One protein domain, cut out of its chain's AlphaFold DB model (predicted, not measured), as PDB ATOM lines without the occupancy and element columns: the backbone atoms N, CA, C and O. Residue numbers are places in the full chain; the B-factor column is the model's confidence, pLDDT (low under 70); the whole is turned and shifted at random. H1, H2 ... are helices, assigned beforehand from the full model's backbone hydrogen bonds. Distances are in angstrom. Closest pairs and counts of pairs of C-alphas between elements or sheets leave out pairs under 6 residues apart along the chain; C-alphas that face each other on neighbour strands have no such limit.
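This is residues 4 to 82 of the 127 residues of the protein "Protein translocase subunit SecE" of Deltaproteobacteria bacterium (UniProt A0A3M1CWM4). The model is a long helical hairpin, H1 and H2 side by side and running opposite ways, with a shorter third helix, H3, turning off at the end of H2 and meeting the first residues of H1. The loop of residues 33 to 45 joins H1 to H2 at the other end of the hairpin, and residues 77 to 82 stick out free. The printed part has 79 residues with three named helices, H1, H2 and H3 in chain order, and no named strand; its class is all helix. The whole is loose, with a radius of gyration of the C-alphas of 16.5 A, and a rod in outline, spanning 52 by 22 by 19 A.

H1, residues 4 to 32, begins at C-alpha 4 (-50.449, -108.463, 3.138) and is 42.1 A long from first to last C-alpha. H2, residues 46 to 64, begins at C-alpha 46 (-38.648, -119.483, 31.959) and is 27.0 A long. H3, residues 66 to 79, is 19.9 A long and ends at C-alpha 79 (-41.386, -114.143, -7.090).

H1 and H2 form a helical hairpin and touch, closest at the C-alphas of Gly 19 and Gly 55, 4.5 A apart. They run opposite ways at a shallow tilt of 33 degrees, only just short of steep. H1, with residues 4 to 7 alone, touches residues 69 to 73 of H3 at a steep tilt of 65 degrees; their closest C-alphas, those of Ile 7 and Ala 72, are 6.2 A apart. H2 and H3 touch only at the corner, and only just, with 3 pairs of C-alphas within 8 A, the closest being those of Leu 62 and Ala 68 at 6.3 A; their lines are about perpendicular at 80 degrees. In H2 and H3 every O i to N i+4 pair is within hydrogen-bond range; in H1, 24 of 25 are.

The two C-alphas farthest apart, those of Glu 34 and Arg 81, are 53.0 A apart. The printed part has no cut. The link from H1 to H2 is long, and residues 39 to 40 pair with residues 44 to 45 in it, antiparallel; the link from H2 to H3 is tight. The mean pLDDT of the printed part is 89.0, and residues 40 to 42 are under 70.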
ATOM      1  N   GLN A   4     -50.527-108.664   1.684       90.50
ATOM      2  CA  GLN A   4     -50.449-108.463   3.138       90.50
ATOM      3  C   GLN A   4     -50.495-109.779   3.933       90.50
ATOM      4  O   GLN A   4     -49.714-109.963   4.861       90.50
ATOM      5  N   ARG A   5     -51.350-110.732   3.532       91.38
ATOM      6  CA  ARG A   5     -51.433-112.061   4.168       91.38
ATOM      7  C   ARG A   5     -50.115-112.842   4.116       91.38
ATOM      8  O   ARG A   5     -49.767-113.503   5.085       91.38
ATOM      9  N   TYR A   6     -49.382-112.744   3.007       92.56
ATOM     10  CA  TYR A   6     -48.116-113.447   2.817       92.56
ATOM     11  C   TYR A   6     -46.987-112.758   3.588       92.56
ATOM     12  O   TYR A   6     -46.184-113.442   4.207       92.56
ATOM     13  N   ILE A   7     -46.977-111.422   3.638       93.81
ATOM     14  CA  ILE A   7     -45.991-110.656   4.418       93.81
ATOM     15  C   ILE A   7     -46.129-110.965   5.912       93.81
ATOM     16  O   ILE A   7     -45.150-111.314   6.567       93.81
ATOM     17  N   VAL A   8     -47.356-110.904   6.442       94.00
ATOM     18  CA  VAL A   8     -47.626-111.215   7.853       94.00
ATOM     19  C   VAL A   8     -47.252-112.664   8.176       94.00
ATOM     20  O   VAL A   8     -46.628-112.906   9.206       94.00
ATOM     21  N   ALA A   9     -47.573-113.619   7.295       94.44
ATOM     22  CA  ALA A   9     -47.198-115.020   7.481       94.44
ATOM     23  C   ALA A   9     -45.672-115.218   7.504       94.44
ATOM     24  O   ALA A   9     -45.160-115.890   8.397       94.44
ATOM     25  N   THR A  10     -44.937-114.593   6.578       93.62
ATOM     26  CA  THR A  10     -43.469-114.656   6.535       93.62
ATOM     27  C   THR A  10     -42.844-114.033   7.780       93.62
ATOM     28  O   THR A  10     -41.944-114.622   8.374       93.62
ATOM     29  N   PHE A  11     -43.326-112.872   8.227       95.19
ATOM     30  CA  PHE A  11     -42.803-112.220   9.432       95.19
ATOM     31  C   PHE A  11     -43.110-113.014  10.694       95.19
ATOM     32  O   PHE A  11     -42.266-113.089  11.583       95.19
ATOM     33  N   LEU A  12     -44.281-113.649  10.761       95.56
ATOM     34  CA  LEU A  12     -44.627-114.544  11.858       95.56
ATOM     35  C   LEU A  12     -43.706-115.767  11.872       95.56
ATOM     36  O   LEU A  12     -43.186-116.109  12.928       95.56
ATOM     37  N   ALA A  13     -43.441-116.382  10.717       95.94
ATOM     38  CA  ALA A  13     -42.510-117.504  10.606       95.94
ATOM     39  C   ALA A  13     -41.068-117.115  10.988       95.94
ATOM     40  O   ALA A  13     -40.395-117.848  11.707       95.94
ATOM     41  N   LEU A  14     -40.593-115.942  10.561       95.12
ATOM     42  CA  LEU A  14     -39.274-115.436  10.953       95.12
ATOM     43  C   LEU A  14     -39.194-115.152  12.455       95.12
ATOM     44  O   LEU A  14     -38.204-115.493  13.095       95.12
ATOM     45  N   ALA A  15     -40.241-114.563  13.028       95.06
ATOM     46  CA  ALA A  15     -40.317-114.273  14.452       95.06
ATOM     47  C   ALA A  15     -40.362-115.544  15.313       95.06
ATOM     48  O   ALA A  15     -39.690-115.608  16.345       95.06
ATOM     49  N   THR A  16     -41.106-116.573  14.895       94.06
ATOM     50  CA  THR A  16     -41.130-117.861  15.602       94.06
ATOM     51  C   THR A  16     -39.790-118.572  15.496       94.06
ATOM     52  O   THR A  16     -39.299-119.064  16.510       94.06
ATOM     53  N   LEU A  17     -39.149-118.568  14.324       95.69
ATOM     54  CA  LEU A  17     -37.796-119.098  14.163       95.69
ATOM     55  C   LEU A  17     -36.789-118.350  15.046       95.69
ATOM     56  O   LEU A  17     -36.016-119.000  15.736       95.69
ATOM     57  N   ALA A  18     -36.841-117.017  15.099       93.81
ATOM     58  CA  ALA A  18     -35.976-116.212  15.964       93.81
ATOM     59  C   ALA A  18     -36.197-116.496  17.463       93.81
ATOM     60  O   ALA A  18     -35.248-116.537  18.243       93.81
ATOM     61  N   GLY A  19     -37.445-116.729  17.879       92.44
ATOM     62  CA  GLY A  19     -37.747-117.195  19.232       92.44
ATOM     63  C   GLY A  19     -37.167-118.588  19.499       92.44
ATOM     64  O   GLY A  19     -36.486-118.802  20.501       92.44
ATOM     65  N   LEU A  20     -37.377-119.538  18.584       91.88
ATOM     66  CA  LEU A  20     -36.881-120.911  18.721       91.88
ATOM     67  C   LEU A  20     -35.351-120.986  18.747       91.88
ATOM     68  O   LEU A  20     -34.807-121.752  19.541       91.88
ATOM     69  N   THR A  21     -34.655-120.186  17.935       92.00
ATOM     70  CA  THR A  21     -33.190-120.106  17.977       92.00
ATOM     71  C   THR A  21     -32.716-119.540  19.308       92.00
ATOM     72  O   THR A  21     -31.813-120.115  19.910       92.00
ATOM     73  N   LEU A  22     -33.363-118.491  19.831       90.81
ATOM     74  CA  LEU A  22     -33.029-117.952  21.149       90.81
ATOM     75  C   LEU A  22     -33.241-118.987  22.259       90.81
ATOM     76  O   LEU A  22     -32.398-119.110  23.141       90.81
ATOM     77  N   ARG A  23     -34.318-119.780  22.203       87.56
ATOM     78  CA  ARG A  23     -34.530-120.894  23.142       87.56
ATOM     79  C   ARG A  23     -33.435-121.953  23.019       87.56
ATOM     80  O   ARG A  23     -32.901-122.392  24.033       87.56
ATOM     81  N   GLY A  24     -33.108-122.361  21.792       86.44
ATOM     82  CA  GLY A  24     -32.076-123.363  21.516       86.44
ATOM     83  C   GLY A  24     -30.689-122.941  22.004       86.44
ATOM     84  O   GLY A  24     -29.944-123.779  22.498       86.44
ATOM     85  N   LEU A  25     -30.373-121.646  21.928       86.25
ATOM     86  CA  LEU A  25     -29.133-121.067  22.455       86.25
ATOM     87  C   LEU A  25     -29.189-120.807  23.966       86.25
ATOM     88  O   LEU A  25     -28.182-120.947  24.654       86.25
ATOM     89  N   GLY A  26     -30.358-120.452  24.500       83.88
ATOM     90  CA  GLY A  26     -30.549-120.152  25.917       83.88
ATOM     91  C   GLY A  26     -30.345-121.364  26.825       83.88
ATOM     92  O   GLY A  26     -29.789-121.216  27.909       83.88
ATOM     93  N   LEU A  27     -30.723-122.565  26.373       83.12
ATOM     94  CA  LEU A  27     -30.582-123.794  27.164       83.12
ATOM     95  C   LEU A  27     -29.106-124.144  27.479       83.12
ATOM     96  O   LEU A  27     -28.793-124.311  28.658       83.12
ATOM     97  N   PRO A  28     -28.174-124.200  26.502       83.25
ATOM     98  CA  PRO A  28     -26.744-124.365  26.782       83.25
ATOM     99  C   PRO A  28     -26.153-123.253  27.653       83.25
ATOM    100  O   PRO A  28     -25.314-123.532  28.505       83.25
ATOM    101  N   LEU A  29     -26.588-122.003  27.459       82.06
ATOM    102  CA  LEU A  29     -26.087-120.866  28.235       82.06
ATOM    103  C   LEU A  29     -26.482-120.972  29.712       82.06
ATOM    104  O   LEU A  29     -25.627-120.834  30.580       82.06
ATOM    105  N   LEU A  30     -27.744-121.284  30.009       82.06
ATOM    106  CA  LEU A  30     -28.206-121.505  31.383       82.06
ATOM    107  C   LEU A  30     -27.526-122.717  32.028       82.06
ATOM    108  O   LEU A  30     -27.097-122.630  33.178       82.06
ATOM    109  N   ALA A  31     -27.341-123.802  31.269       82.12
ATOM    110  CA  ALA A  31     -26.605-124.973  31.734       82.12
ATOM    111  C   ALA A  31     -25.142-124.642  32.072       82.12
ATOM    112  O   ALA A  31     -24.628-125.115  33.080       82.12
ATOM    113  N   SER A  32     -24.484-123.790  31.276       80.94
ATOM    114  CA  SER A  32     -23.110-123.343  31.550       80.94
ATOM    115  C   SER A  32     -22.983-122.461  32.797       80.94
ATOM    116  O   SER A  32     -21.903-122.363  33.369       80.94
ATOM    117  N   LEU A  33     -24.083-121.841  33.231       85.00
ATOM    118  CA  LEU A  33     -24.160-121.029  34.445       85.00
ATOM    119  C   LEU A  33     -24.656-121.835  35.660       85.00
ATOM    120  O   LEU A  33     -24.932-121.240  36.697       85.00
ATOM    121  N   GLU A  34     -24.811-123.161  35.524       79.56
ATOM    122  CA  GLU A  34     -25.401-124.075  36.522       79.56
ATOM    123  C   GLU A  34     -26.808-123.658  37.002       79.56
ATOM    124  O   GLU A  34     -27.318-124.139  38.016       79.56
ATOM    125  N   VAL A  35     -27.482-122.784  36.250       80.00
ATOM    126  CA  VAL A  35     -28.838-122.332  36.554       80.00
ATOM    127  C   VAL A  35     -29.814-123.336  35.955       80.00
ATOM    128  O   VAL A  35     -29.994-123.405  34.738       80.00
ATOM    129  N   ALA A  36     -30.472-124.115  36.815       73.44
ATOM    130  CA  ALA A  36     -31.583-124.961  36.396       73.44
ATOM    131  C   ALA A  36     -32.707-124.086  35.819       73.44
ATOM    132  O   ALA A  36     -33.115-123.121  36.463       73.44
ATOM    133  N   ASP A  37     -33.199-124.425  34.621       72.56
ATOM    134  CA  ASP A  37     -34.276-123.696  33.937       72.56
ATOM    135  C   ASP A  37     -35.524-123.676  34.843       72.56
ATOM    136  O   ASP A  37     -36.158-124.723  35.037       72.56
ATOM    137  N   PRO A  38     -35.869-122.527  35.457       76.12
ATOM    138  CA  PRO A  38     -36.938-122.486  36.435       76.12
ATOM    139  C   PRO A  38     -38.275-122.747  35.741       76.12
ATOM    140  O   PRO A  38     -38.639-122.078  34.768       76.12
ATOM    141  N   GLN A  39     -39.029-123.715  36.258       75.75
ATOM    142  CA  GLN A  39     -40.396-123.975  35.821       75.75
ATOM    143  C   GLN A  39     -41.321-122.941  36.461       75.75
ATOM    144  O   GLN A  39     -41.620-122.987  37.654       75.75
ATOM    145  N   ILE A  40     -41.778-121.992  35.657       68.12
ATOM    146  CA  ILE A  40     -42.756-120.990  36.058       68.12
ATOM    147  C   ILE A  40     -44.147-121.631  35.925       68.12
ATOM    148  O   ILE A  40     -44.470-122.268  34.922       68.12
ATOM    149  N   LEU A  41     -44.973-121.518  36.971       68.25
ATOM    150  CA  LEU A  41     -46.330-122.095  37.042       68.25
ATOM    151  C   LEU A  41     -46.406-123.634  36.892       68.25
ATOM    152  O   LEU A  41     -47.480-124.168  36.632       68.25
ATOM    153  N   GLY A  42     -45.288-124.358  37.043       68.88
ATOM    154  CA  GLY A  42     -45.229-125.829  36.969       68.88
ATOM    155  C   GLY A  42     -45.448-126.432  35.574       68.88
ATOM    156  O   GLY A  42     -45.354-127.645  35.415       68.88
ATOM    157  N   VAL A  43     -45.718-125.601  34.560       71.50
ATOM    158  CA  VAL A  43     -46.025-126.035  33.185       71.50
ATOM    159  C   VAL A  43     -45.201-125.322  32.112       71.50
ATOM    160  O   VAL A  43     -45.073-125.846  31.007       71.50
ATOM    161  N   VAL A  44     -44.630-124.144  32.398       77.31
ATOM    162  CA  VAL A  44     -43.881-123.349  31.412       77.31
ATOM    163  C   VAL A  44     -42.483-123.005  31.909       77.31
ATOM    164  O   VAL A  44     -42.300-122.375  32.943       77.31
ATOM    165  N   ASN A  45     -41.464-123.388  31.147       83.88
ATOM    166  CA  ASN A  45     -40.086-123.008  31.448       83.88
ATOM    167  C   ASN A  45     -39.874-121.498  31.259       83.88
ATOM    168  O   ASN A  45     -40.400-120.912  30.304       83.88
ATOM    169  N   ALA A  46     -39.041-120.884  32.103       84.12
ATOM    170  CA  ALA A  46     -38.648-119.483  31.959       84.12
ATOM    171  C   ALA A  46     -38.042-119.201  30.573       84.12
ATOM    172  O   ALA A  46     -38.411-118.223  29.918       84.12
ATOM    173  N   SER A  47     -37.208-120.117  30.070       84.56
ATOM    174  CA  SER A  47     -36.620-120.036  28.727       84.56
ATOM    175  C   SER A  47     -37.669-119.972  27.611       84.56
ATOM    176  O   SER A  47     -37.522-119.217  26.647       84.56
ATOM    177  N   SER A  48     -38.766-120.724  27.748       85.50
ATOM    178  CA  SER A  48     -39.866-120.718  26.779       85.50
ATOM    179  C   SER A  48     -40.601-119.376  26.775       85.50
ATOM    180  O   SER A  48     -40.893-118.847  25.704       85.50
ATOM    181  N   LEU A  49     -40.843-118.781  27.948       88.94
ATOM    182  CA  LEU A  49     -41.484-117.466  28.052       88.94
ATOM    183  C   LEU A  49     -40.618-116.360  27.444       88.94
ATOM    184  O   LEU A  49     -41.115-115.574  26.639       88.94
ATOM    185  N   VAL A  50     -39.320-116.336  27.759       90.06
ATOM    186  CA  VAL A  50     -38.379-115.359  27.185       90.06
ATOM    187  C   VAL A  50     -38.320-115.495  25.665       90.06
ATOM    188  O   VAL A  50     -38.399-114.493  24.956       90.06
ATOM    189  N   SER A  51     -38.259-116.726  25.153       89.81
ATOM    190  CA  SER A  51     -38.238-116.975  23.709       89.81
ATOM    191  C   SER A  51     -39.507-116.505  22.994       89.81
ATOM    192  O   SER A  51     -39.432-115.950  21.897       89.81
ATOM    193  N   LEU A  52     -40.670-116.669  23.629       91.94
ATOM    194  CA  LEU A  52     -41.955-116.246  23.083       91.94
ATOM    195  C   LEU A  52     -42.095-114.722  23.089       91.94
ATOM    196  O   LEU A  52     -42.521-114.142  22.091       91.94
ATOM    197  N   LEU A  53     -41.686-114.066  24.178       93.56
ATOM    198  CA  LEU A  53     -41.651-112.606  24.259       93.56
ATOM    199  C   LEU A  53     -40.695-112.017  23.225       93.56
ATOM    200  O   LEU A  53     -41.054-111.070  22.531       93.56
ATOM    201  N   PHE A  54     -39.509-112.605  23.074       94.75
ATOM    202  CA  PHE A  54     -38.556-112.187  22.055       94.75
ATOM    203  C   PHE A  54     -39.136-112.334  20.645       94.75
ATOM    204  O   PHE A  54     -39.089-111.383  19.867       94.75
ATOM    205  N   GLY A  55     -39.765-113.473  20.338       94.94
ATOM    206  CA  GLY A  55     -40.472-113.669  19.073       94.94
ATOM    207  C   GLY A  55     -41.546-112.602  18.836       94.94
ATOM    208  O   GLY A  55     -41.593-112.004  17.763       94.94
ATOM    209  N   ALA A  56     -42.360-112.280  19.846       95.31
ATOM    210  CA  ALA A  56     -43.361-111.220  19.740       95.31
ATOM    211  C   ALA A  56     -42.723-109.846  19.461       95.31
ATOM    212  O   ALA A  56     -43.169-109.135  18.561       95.31
ATOM    213  N   VAL A  57     -41.650-109.488  20.175       96.19
ATOM    214  CA  VAL A  57     -40.913-108.232  19.953       96.19
ATOM    215  C   VAL A  57     -40.364-108.162  18.529       96.19
ATOM    216  O   VAL A  57     -40.542-107.144  17.861       96.19
ATOM    217  N   VAL A  58     -39.757-109.243  18.033       95.62
ATOM    218  CA  VAL A  58     -39.246-109.326  16.655       95.62
ATOM    219  C   VAL A  58     -40.380-109.163  15.643       95.62
ATOM    220  O   VAL A  58     -40.247-108.386  14.699       95.62
ATOM    221  N   PHE A  59     -41.516-109.830  15.853       95.88
ATOM    222  CA  PHE A  59     -42.677-109.736  14.969       95.88
ATOM    223  C   PHE A  59     -43.207-108.302  14.855       95.88
ATOM    224  O   PHE A  59     -43.355-107.772  13.751       95.88
ATOM    225  N   PHE A  60     -43.449-107.643  15.991       95.88
ATOM    226  CA  PHE A  60     -43.916-106.257  15.999       95.88
ATOM    227  C   PHE A  60     -42.851-105.287  15.473       95.88
ATOM    228  O   PHE A  60     -43.195-104.330  14.780       95.88
ATOM    229  N   GLY A  61     -41.568-105.549  15.734       95.44
ATOM    230  CA  GLY A  61     -40.454-104.781  15.180       95.44
ATOM    231  C   GLY A  61     -40.399-104.842  13.652       95.44
ATOM    232  O   GLY A  61     -40.260-103.805  13.003       95.44
ATOM    233  N   LEU A  62     -40.588-106.029  13.069       93.94
ATOM    234  CA  LEU A  62     -40.647-106.221  11.617       93.94
ATOM    235  C   LEU A  62     -41.856-105.521  10.991       93.94
ATOM    236  O   LEU A  62     -41.712-104.866   9.964       93.94
ATOM    237  N   LEU A  63     -43.029-105.599  11.628       93.00
ATOM    238  CA  LEU A  63     -44.230-104.903  11.151       93.00
ATOM    239  C   LEU A  63     -44.114-103.379  11.234       93.00
ATOM    240  O   LEU A  63     -44.687-102.671  10.411       93.00
ATOM    241  N   ARG A  64     -43.393-102.862  12.233       94.44
ATOM    242  CA  ARG A  64     -43.174-101.422  12.408       94.44
ATOM    243  C   ARG A  64     -42.145-100.869  11.418       94.44
ATOM    244  O   ARG A  64     -42.166 -99.674  11.131       94.44
ATOM    245  N   ASN A  65     -41.238-101.708  10.925       94.56
ATOM    246  CA  ASN A  65     -40.178-101.291  10.021       94.56
ATOM    247  C   ASN A  65     -40.671-101.226   8.565       94.56
ATOM    248  O   ASN A  65     -40.786-102.245   7.884       94.56
ATOM    249  N   ASN A  66     -40.880-100.004   8.066       92.88
ATOM    250  CA  ASN A  66     -41.314 -99.760   6.688       92.88
ATOM    251  C   ASN A  66     -40.364-100.370   5.646       92.88
ATOM    252  O   ASN A  66     -40.836-100.904   4.649       92.88
ATOM    253  N   ALA A  67     -39.046-100.338   5.870       94.00
ATOM    254  CA  ALA A  67     -38.084-100.883   4.911       94.00
ATOM    255  C   ALA A  67     -38.217-102.407   4.779       94.00
ATOM    256  O   ALA A  67     -38.222-102.935   3.669       94.00
ATOM    257  N   ALA A  68     -38.384-103.109   5.905       92.81
ATOM    258  CA  ALA A  68     -38.590-104.556   5.910       92.81
ATOM    259  C   ALA A  68     -39.912-104.936   5.229       92.81
ATOM    260  O   ALA A  68     -39.958-105.890   4.453       92.81
ATOM    261  N   TYR A  69     -40.980-104.175   5.490       94.06
ATOM    262  CA  TYR A  69     -42.287-104.410   4.883       94.06
ATOM    263  C   TYR A  69     -42.264-104.206   3.362       94.06
ATOM    264  O   TYR A  69     -42.724-105.078   2.625       94.06
ATOM    265  N   THR A  70     -41.698-103.090   2.887       93.75
ATOM    266  CA  THR A  70     -41.568-102.802   1.451       93.75
ATOM    267  C   THR A  70     -40.722-103.860   0.749       93.75
ATOM    268  O   THR A  70     -41.147-104.393  -0.270       93.75
ATOM    269  N   PHE A  71     -39.585-104.248   1.338       94.38
ATOM    270  CA  PHE A  71     -38.738-105.307   0.789       94.38
ATOM    271  C   PHE A  71     -39.493-106.635   0.637       94.38
ATOM    272  O   PHE A  71     -39.395-107.298  -0.394       94.38
ATOM    273  N   ALA A  72     -40.277-107.026   1.646       94.00
ATOM    274  CA  ALA A  72     -41.066-108.251   1.579       94.00
ATOM    275  C   ALA A  72     -42.137-108.192   0.476       94.00
ATOM    276  O   ALA A  72     -42.353-109.185  -0.221       94.00
ATOM    277  N   ASP A  73     -42.793-107.045   0.292       94.19
ATOM    278  CA  ASP A  73     -43.789-106.864  -0.769       94.19
ATOM    279  C   ASP A  73     -43.168-106.919  -2.173       94.19
ATOM    280  O   ASP A  73     -43.706-107.581  -3.067       94.19
ATOM    281  N   GLU A  74     -42.008-106.284  -2.357       93.94
ATOM    282  CA  GLU A  74     -41.234-106.326  -3.600       93.94
ATOM    283  C   GLU A  74     -40.776-107.752  -3.919       93.94
ATOM    284  O   GLU A  74     -41.027-108.242  -5.020       93.94
ATOM    285  N   ALA A  75     -40.202-108.460  -2.942       94.19
ATOM    286  CA  ALA A  75     -39.762-109.843  -3.108       94.19
ATOM    287  C   ALA A  75     -40.920-110.770  -3.513       94.19
ATOM    288  O   ALA A  75     -40.781-111.570  -4.435       94.19
ATOM    289  N   ILE A  76     -42.092-110.645  -2.878       92.81
ATOM    290  CA  ILE A  76     -43.280-111.440  -3.238       92.81
ATOM    291  C   ILE A  76     -43.770-111.092  -4.646       92.81
ATOM    292  O   ILE A  76     -44.206-111.972  -5.390       92.81
ATOM    293  N   THR A  77     -43.732-109.813  -5.011       93.19
ATOM    294  CA  THR A  77     -44.146-109.359  -6.341       93.19
ATOM    295  C   THR A  77     -43.216-109.903  -7.420       93.19
ATOM    296  O   THR A  77     -43.699-110.360  -8.455       93.19
ATOM    297  N   GLU A  78     -41.912-109.929  -7.162       93.94
ATOM    298  CA  GLU A  78     -40.923-110.449  -8.102       93.94
ATOM    299  C   GLU A  78     -40.987-111.978  -8.214       93.94
ATOM    300  O   GLU A  78     -41.005-112.515  -9.321       93.94
ATOM    301  N   LEU A  79     -41.182-112.688  -7.096       91.94
ATOM    302  CA  LEU A  79     -41.386-114.143  -7.090       91.94
ATOM    303  C   LEU A  79     -42.601-114.593  -7.914       91.94
ATOM    304  O   LEU A  79     -42.630-115.718  -8.408       91.94
ATOM    305  N   ARG A  80     -43.616-113.732  -8.074       90.12
ATOM    306  CA  ARG A  80     -44.779-114.014  -8.935       90.12
ATOM    307  C   ARG A  80     -44.496-113.836 -10.420       90.12
ATOM    308  O   ARG A  80     -45.258-114.349 -11.234       90.12
ATOM    309  N   ARG A  81     -43.463-113.072 -10.771       91.44
ATOM    310  CA  ARG A  81     -43.029-112.874 -12.157       91.44
ATOM    311  C   ARG A  81     -42.081-113.975 -12.608       91.44
ATOM    312  O   ARG A  81     -41.937-114.190 -13.806       91.44
ATOM    313  N   THR A  82     -41.454-114.674 -11.663       91.69
ATOM    314  CA  THR A  82     -40.576-115.797 -11.969       91.69
ATOM    315  C   THR A  82     -41.386-116.956 -12.546       91.69
ATOM    316  O   THR A  82     -42.273-117.509 -11.896       91.69
TER     317      THR A  82